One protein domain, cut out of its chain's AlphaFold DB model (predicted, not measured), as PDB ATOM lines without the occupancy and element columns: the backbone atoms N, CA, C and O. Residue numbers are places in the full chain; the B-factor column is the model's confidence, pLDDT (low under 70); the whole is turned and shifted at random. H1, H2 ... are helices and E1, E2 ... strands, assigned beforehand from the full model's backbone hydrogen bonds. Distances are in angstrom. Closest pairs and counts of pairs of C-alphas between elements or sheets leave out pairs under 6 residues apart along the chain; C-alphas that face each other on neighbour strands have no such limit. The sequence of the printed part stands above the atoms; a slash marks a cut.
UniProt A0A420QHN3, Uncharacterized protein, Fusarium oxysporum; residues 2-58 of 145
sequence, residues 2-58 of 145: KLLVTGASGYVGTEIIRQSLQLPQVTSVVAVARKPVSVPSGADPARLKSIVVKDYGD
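What this domain is: This is residues 2 to 58 of the 145 residues of an uncharacterized protein of Fusarium oxysporum (UniProt A0A420QHN3). A small wall of three parallel strands, ordered E1 E2 E3, has helix H1 packed along one face; the link of residues 34 to 47 folds back beside H1. Residues 53 to 58 trail off past E3. The 57 printed residues run E1, H1, E2, E3, mixed in class, under half in named elements; compact, radius of gyration of the C-alphas 10.8 A, spans 36 by 18 by 15 A.

Where its parts are: E2, residues 28 to 33, is 16.3 A long; E1, residues 2 to 6, 13.4 A, begins at C-alpha (174.034, 151.036, 147.944); E3, residues 48 to 52, 12.9 A, ends at C-alpha (174.902, 157.567, 164.988). H1, residues 11 to 20, is 14.7 A.

How they stand to each other: Within hydrogen-bond range are N 5 and O 30 of E1 and E2, 2.9 A, and N 31 and O 49 of E2 and E3, 2.8 A. H1 is on the sheet, height 9.9 A; its closest C-alphas to E1 are Gly 13 and Val 5, 6.7 A. E1, H1, E2 form a strand-helix-strand unit, parallel neighbours with a helix between, crossover right-handed. In H1, 5 of 6 O i to N i+4 pairs are within range.

The domain as a whole: The printed part has no cut. Link E2 to E3 is long, 14 residues. Residue 56 is under 70 in pLDDT.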
ATOM      1  N   LYS A   2     173.834 150.683 146.529       96.06
ATOM      2  CA  LYS A   2     174.034 151.036 147.944       96.06
ATOM      3  C   LYS A   2     173.355 152.379 148.202       96.06
ATOM      4  O   LYS A   2     173.535 153.287 147.401       96.06
ATOM      5  N   LEU A   3     172.595 152.496 149.285       97.31
ATOM      6  CA  LEU A   3     171.882 153.724 149.640       97.31
ATOM      7  C   LEU A   3     172.458 154.338 150.913       97.31
ATOM      8  O   LEU A   3     172.741 153.625 151.875       97.31
ATOM      9  N   LEU A   4     172.589 155.661 150.927       97.25
ATOM     10  CA  LEU A   4     172.860 156.456 152.120       97.25
ATOM     11  C   LEU A   4     171.597 157.253 152.450       97.25
ATOM     12  O   LEU A   4     171.090 157.975 151.599       97.25
ATOM     13  N   VAL A   5     171.097 157.129 153.676       97.25
ATOM     14  CA  VAL A   5     169.919 157.865 154.148       97.25
ATOM     15  C   VAL A   5     170.332 158.710 155.343       97.25
ATOM     16  O   VAL A   5     170.627 158.177 156.412       97.25
ATOM     17  N   THR A   6     170.363 160.029 155.176       94.31
ATOM     18  CA  THR A   6     170.535 160.985 156.279       94.31
ATOM     19  C   THR A   6     169.177 161.365 156.860       94.31
ATOM     20  O   THR A   6     168.156 161.266 156.184       94.31
ATOM     21  N   GLY A   7     169.131 161.766 158.133       92.06
ATOM     22  CA  GLY A   7     167.843 161.951 158.814       92.06
ATOM     23  C   GLY A   7     167.052 160.638 158.934       92.06
ATOM     24  O   GLY A   7     165.826 160.653 159.027       92.06
ATOM     25  N   ALA A   8     167.756 159.502 158.949       96.19
ATOM     26  CA  ALA A   8     167.184 158.162 158.836       96.19
ATOM     27  C   ALA A   8     166.201 157.768 159.953       96.19
ATOM     28  O   ALA A   8     165.379 156.883 159.758       96.19
ATOM     29  N   SER A   9     166.266 158.417 161.119       94.56
ATOM     30  CA  SER A   9     165.322 158.191 162.222       94.56
ATOM     31  C   SER A   9     164.056 159.057 162.132       94.56
ATOM     32  O   SER A   9     163.251 159.044 163.059       94.56
ATOM     33  N   GLY A  10     163.938 159.906 161.108       94.25
ATOM     34  CA  GLY A  10     162.785 160.777 160.885       94.25
ATOM     35  C   GLY A  10     161.665 160.076 160.119       94.25
ATOM     36  O   GLY A  10     161.871 159.007 159.557       94.25
ATOM     37  N   TYR A  11     160.502 160.723 160.056       95.88
ATOM     38  CA  TYR A  11     159.267 160.151 159.509       95.88
ATOM     39  C   TYR A  11     159.430 159.565 158.093       95.88
ATOM     40  O   TYR A  11     159.155 158.390 157.868       95.88
ATOM     41  N   VAL A  12     159.974 160.351 157.157       97.31
ATOM     42  CA  VAL A  12     160.259 159.891 155.784       97.31
ATOM     43  C   VAL A  12     161.443 158.922 155.743       97.31
ATOM     44  O   VAL A  12     161.388 157.909 155.051       97.31
ATOM     45  N   GLY A  13     162.504 159.191 156.512       97.31
ATOM     46  CA  GLY A  13     163.718 158.368 156.525       97.31
ATOM     47  C   GLY A  13     163.458 156.919 156.942       97.31
ATOM     48  O   GLY A  13     163.974 155.997 156.308       97.31
ATOM     49  N   THR A  14     162.607 156.702 157.950       96.75
ATOM     50  CA  THR A  14     162.235 155.352 158.390       96.75
ATOM     51  C   THR A  14     161.468 154.586 157.316       96.75
ATOM     52  O   THR A  14     161.707 153.392 157.141       96.75
ATOM     53  N   GLU A  15     160.601 155.261 156.554       97.56
ATOM     54  CA  GLU A  15     159.847 154.618 155.472       97.56
ATOM     55  C   GLU A  15     160.734 154.303 154.259       97.56
ATOM     56  O   GLU A  15     160.641 153.209 153.701       97.56
ATOM     57  N   ILE A  16     161.674 155.190 153.906       98.06
ATOM     58  CA  ILE A  16     162.693 154.916 152.877       98.06
ATOM     59  C   ILE A  16     163.492 153.657 153.239       98.06
ATOM     60  O   ILE A  16     163.713 152.794 152.388       98.06
ATOM     61  N   ILE A  17     163.913 153.508 154.497       98.00
ATOM     62  CA  ILE A  17     164.647 152.315 154.949       98.00
ATOM     63  C   ILE A  17     163.766 151.069 154.865       98.00
ATOM     64  O   ILE A  17     164.209 150.041 154.349       98.00
ATOM     65  N   ARG A  18     162.512 151.159 155.324       97.12
ATOM     66  CA  ARG A  18     161.564 150.043 155.271       97.12
ATOM     67  C   ARG A  18     161.355 149.546 153.841       97.12
ATOM     68  O   ARG A  18     161.497 148.350 153.601       97.12
ATOM     69  N   GLN A  19     161.052 150.443 152.903       96.88
ATOM     70  CA  GLN A  19     160.814 150.081 151.505       96.88
ATOM     71  C   GLN A  19     162.099 149.627 150.806       96.88
ATOM     72  O   GLN A  19     162.101 148.598 150.136       96.88
ATOM     73  N   SER A  20     163.220 150.327 151.000       97.25
ATOM     74  CA  SER A  20     164.477 149.980 150.323       97.25
ATOM     75  C   SER A  20     164.995 148.589 150.684       97.25
ATOM     76  O   SER A  20     165.481 147.877 149.809       97.25
ATOM     77  N   LEU A  21     164.837 148.145 151.935       96.69
ATOM     78  CA  LEU A  21     165.228 146.792 152.343       96.69
ATOM     79  C   LEU A  21     164.327 145.696 151.747       96.69
ATOM     80  O   LEU A  21     164.725 144.531 151.729       96.69
ATOM     81  N   GLN A  22     163.167 146.042 151.190       94.75
ATOM     82  CA  GLN A  22     162.315 145.111 150.439       94.75
ATOM     83  C   GLN A  22     162.701 145.025 148.956       94.75
ATOM     84  O   GLN A  22     162.303 144.082 148.278       94.75
ATOM     85  N   LEU A  23     163.511 145.960 148.451       94.38
ATOM     86  CA  LEU A  23     163.951 145.981 147.059       94.38
ATOM     87  C   LEU A  23     165.204 145.108 146.871       94.38
ATOM     88  O   LEU A  23     166.250 145.422 147.450       94.38
ATOM     89  N   PRO A  24     165.163 144.051 146.033       93.75
ATOM     90  CA  PRO A  24     166.317 143.173 145.815       93.75
ATOM     91  C   PRO A  24     167.537 143.903 145.241       93.75
ATOM     92  O   PRO A  24     168.674 143.553 145.555       93.75
ATOM     93  N   GLN A  25     167.325 144.953 144.438       95.25
ATOM     94  CA  GLN A  25     168.424 145.738 143.867       95.25
ATOM     95  C   GLN A  25     169.171 146.601 144.899       95.25
ATOM     96  O   GLN A  25     170.282 147.062 144.615       95.25
ATOM     97  N   VAL A  26     168.605 146.838 146.089       96.62
ATOM     98  CA  VAL A  26     169.269 147.569 147.177       96.62
ATOM     99  C   VAL A  26     170.039 146.572 148.033       96.62
ATOM    100  O   VAL A  26     169.496 145.892 148.896       96.62
ATOM    101  N   THR A  27     171.342 146.483 147.816       96.50
ATOM    102  CA  THR A  27     172.196 145.485 148.467       96.50
ATOM    103  C   THR A  27     172.704 145.947 149.831       96.50
ATOM    104  O   THR A  27     173.169 145.131 150.615       96.50
ATOM    105  N   SER A  28     172.653 147.251 150.126       97.38
ATOM    106  CA  SER A  28     173.062 147.814 151.417       97.38
ATOM    107  C   SER A  28     172.443 149.195 151.635       97.38
ATOM    108  O   SER A  28     172.345 149.982 150.691       97.38
ATOM    109  N   VAL A  29     172.068 149.488 152.879       98.19
ATOM    110  CA  VAL A  29     171.566 150.785 153.339       98.19
ATOM    111  C   VAL A  29     172.428 151.258 154.508       98.19
ATOM    112  O   VAL A  29     172.577 150.562 155.512       98.19
ATOM    113  N   VAL A  30     172.987 152.458 154.392       98.19
ATOM    114  CA  VAL A  30     173.686 153.158 155.472       98.19
ATOM    115  C   VAL A  30     172.752 154.237 156.011       98.19
ATOM    116  O   VAL A  30     172.434 155.200 155.320       98.19
ATOM    117  N   ALA A  31     172.298 154.066 157.246       97.62
ATOM    118  CA  ALA A  31     171.365 154.958 157.918       97.62
ATOM    119  C   ALA A  31     172.116 155.892 158.870       97.62
ATOM    120  O   ALA A  31     172.651 155.439 159.882       97.62
ATOM    121  N   VAL A  32     172.140 157.188 158.565       96.38
ATOM    122  CA  VAL A  32     172.797 158.219 159.375       96.38
ATOM    123  C   VAL A  32     171.744 159.032 160.121       96.38
ATOM    124  O   VAL A  32     170.879 159.675 159.520       96.38
ATOM    125  N   ALA A  33     171.804 159.027 161.449       94.81
ATOM    126  CA  ALA A  33     170.825 159.713 162.288       94.81
ATOM    127  C   ALA A  33     171.407 160.128 163.645       94.81
ATOM    128  O   ALA A  33     172.480 159.683 164.043       94.81
ATOM    129  N   ARG A  34     170.665 160.963 164.384       92.12
ATOM    130  CA  ARG A  34     171.025 161.384 165.754       92.12
ATOM    131  C   ARG A  34     170.816 160.299 166.807       92.12
ATOM    132  O   ARG A  34     171.290 160.421 167.931       92.12
ATOM    133  N   LYS A  35     170.072 159.255 166.455       90.94
ATOM    134  CA  LYS A  35     169.731 158.119 167.310       90.94
ATOM    135  C   LYS A  35     169.921 156.826 166.512       90.94
ATOM    136  O   LYS A  35     169.847 156.885 165.283       90.94
ATOM    137  N   PRO A  36     170.151 155.683 167.180       92.25
ATOM    138  CA  PRO A  36     170.185 154.388 166.511       92.25
ATOM    139  C   PRO A  36     168.924 154.149 165.678       92.25
ATOM    140  O   PRO A  36     167.822 154.510 166.098       92.25
ATOM    141  N   VAL A  37     169.093 153.533 164.510       95.81
ATOM    142  CA  VAL A  37     167.991 153.124 163.632       95.81
ATOM    143  C   VAL A  37     167.879 151.608 163.678       95.81
ATOM    144  O   VAL A  37     168.841 150.906 163.369       95.81
ATOM    145  N   SER A  38     166.713 151.116 164.086       93.12
ATOM    146  CA  SER A  38     166.434 149.684 164.182       93.12
ATOM    147  C   SER A  38     166.165 149.071 162.812       93.12
ATOM    148  O   SER A  38     165.613 149.719 161.922       93.12
ATOM    149  N   VAL A  39     166.515 147.795 162.668       93.25
ATOM    150  CA  VAL A  39     166.172 147.000 161.486       93.25
ATOM    151  C   VAL A  39     164.647 146.818 161.438       93.25
ATOM    152  O   VAL A  39     164.070 146.385 162.440       93.25
ATOM    153  N   PRO A  40     163.973 147.147 160.318       92.69
ATOM    154  CA  PRO A  40     162.550 146.872 160.154       92.69
ATOM    155  C   PRO A  40     162.239 145.373 160.255       92.69
ATOM    156  O   PRO A  40     163.054 144.532 159.877       92.69
ATOM    157  N   SER A  41     161.037 145.032 160.723       90.56
ATOM    158  CA  SER A  41     160.604 143.633 160.813       90.56
ATOM    159  C   SER A  41     160.679 142.934 159.450       90.56
ATOM    160  O   SER A  41     160.271 143.500 158.434       90.56
ATOM    161  N   GLY A  42     161.210 141.711 159.430       88.31
ATOM    162  CA  GLY A  42     161.360 140.907 158.214       88.31
ATOM    163  C   GLY A  42     162.498 141.337 157.279       88.31
ATOM    164  O   GLY A  42     162.674 140.709 156.238       88.31
ATOM    165  N   ALA A  43     163.276 142.369 157.622       92.88
ATOM    166  CA  ALA A  43     164.462 142.753 156.862       92.88
ATOM    167  C   ALA A  43     165.721 142.035 157.371       92.88
ATOM    168  O   ALA A  43     165.870 141.782 158.565       92.88
ATOM    169  N   ASP A  44     166.650 141.752 156.458       93.00
ATOM    170  CA  ASP A  44     167.966 141.205 156.794       93.00
ATOM    171  C   ASP A  44     168.821 142.263 157.526       93.00
ATOM    172  O   ASP A  44     169.163 143.290 156.922       93.00
ATOM    173  N   PRO A  45     169.209 142.029 158.797       93.06
ATOM    174  CA  PRO A  45     170.041 142.956 159.561       93.06
ATOM    175  C   PRO A  45     171.388 143.259 158.904       93.06
ATOM    176  O   PRO A  45     171.906 144.362 159.071       93.06
ATOM    177  N   ALA A  46     171.950 142.323 158.131       95.75
ATOM    178  CA  ALA A  46     173.245 142.507 157.479       95.75
ATOM    179  C   ALA A  46     173.212 143.590 156.386       95.75
ATOM    180  O   ALA A  46     174.247 144.169 156.045       95.75
ATOM    181  N   ARG A  47     172.022 143.904 155.852       96.19
ATOM    182  CA  ARG A  47     171.835 144.932 154.819       96.19
ATOM    183  C   ARG A  47     171.708 146.346 155.388       96.19
ATOM    184  O   ARG A  47     171.810 147.290 154.605       96.19
ATOM    185  N   LEU A  48     171.537 146.520 156.703       97.62
ATOM    186  CA  LEU A  48     171.399 147.831 157.343       97.62
ATOM    187  C   LEU A  48     172.591 148.152 158.251       97.62
ATOM    188  O   LEU A  48     172.819 147.503 159.268       97.62
ATOM    189  N   LYS A  49     173.304 149.237 157.942       97.81
ATOM    190  CA  LYS A  49     174.327 149.815 158.821       97.81
ATOM    191  C   LYS A  49     173.805 151.104 159.445       97.81
ATOM    192  O   LYS A  49     173.623 152.091 158.737       97.81
ATOM    193  N   SER A  50     173.615 151.128 160.762       96.69
ATOM    194  CA  SER A  50     173.249 152.352 161.486       96.69
ATOM    195  C   SER A  50     174.498 153.106 161.952       96.69
ATOM    196  O   SER A  50     175.352 152.548 162.639       96.69
ATOM    197  N   ILE A  51     174.606 154.377 161.567       95.94
ATOM    198  CA  ILE A  51     175.647 155.311 161.998       95.94
ATOM    199  C   ILE A  51     174.980 156.411 162.822       95.94
ATOM    200  O   ILE A  51     174.118 157.145 162.335       95.94
ATOM    201  N   VAL A  52     175.404 156.535 164.079       94.12
ATOM    202  CA  VAL A  52     174.902 157.567 164.988       94.12
ATOM    203  C   VAL A  52     175.829 158.777 164.948       94.12
ATOM    204  O   VAL A  52     176.988 158.691 165.345       94.12
ATOM    205  N   VAL A  53     175.294 159.912 164.504       90.69
ATOM    206  CA  VAL A  53     175.966 161.216 164.503       90.69
ATOM    207  C   VAL A  53     175.247 162.099 165.518       90.69
ATOM    208  O   VAL A  53     174.122 162.531 165.278       90.69
ATOM    209  N   LYS A  54     175.862 162.299 166.692       82.06
ATOM    210  CA  LYS A  54     175.220 162.951 167.852       82.06
ATOM    211  C   LYS A  54     174.837 164.408 167.594       82.06
ATOM    212  O   LYS A  54     173.854 164.870 168.164       82.06
ATOM    213  N   ASP A  55     175.590 165.090 166.741       77.50
ATOM    214  CA  ASP A  55     175.420 166.505 166.458       77.50
ATOM    215  C   ASP A  55     175.387 166.731 164.944       77.50
ATOM    216  O   ASP A  55     176.292 166.294 164.234       77.50
ATOM    217  N   TYR A  56     174.318 167.357 164.456       67.19
ATOM    218  CA  TYR A  56     174.194 167.759 163.050       67.19
ATOM    219  C   TYR A  56     174.649 169.210 162.821       67.19
ATOM    220  O   TYR A  56     174.575 169.680 161.688       67.19
ATOM    221  N   GLY A  57     175.148 169.889 163.860       70.19
ATOM    222  CA  GLY A  57     175.552 171.289 163.803       70.19
ATOM    223  C   GLY A  57     174.392 172.226 163.467       70.19
ATOM    224  O   GLY A  57     173.217 171.852 163.539       70.19
ATOM    225  N   ASP A  58     174.743 173.448 163.075       73.69
ATOM    226  CA  ASP A  58     173.794 174.437 162.572       73.69
ATOM    227  C   ASP A  58     173.390 174.092 161.137       73.69
ATOM    228  O   ASP A  58     174.227 173.981 160.239       73.69
TER     229      ASP A  58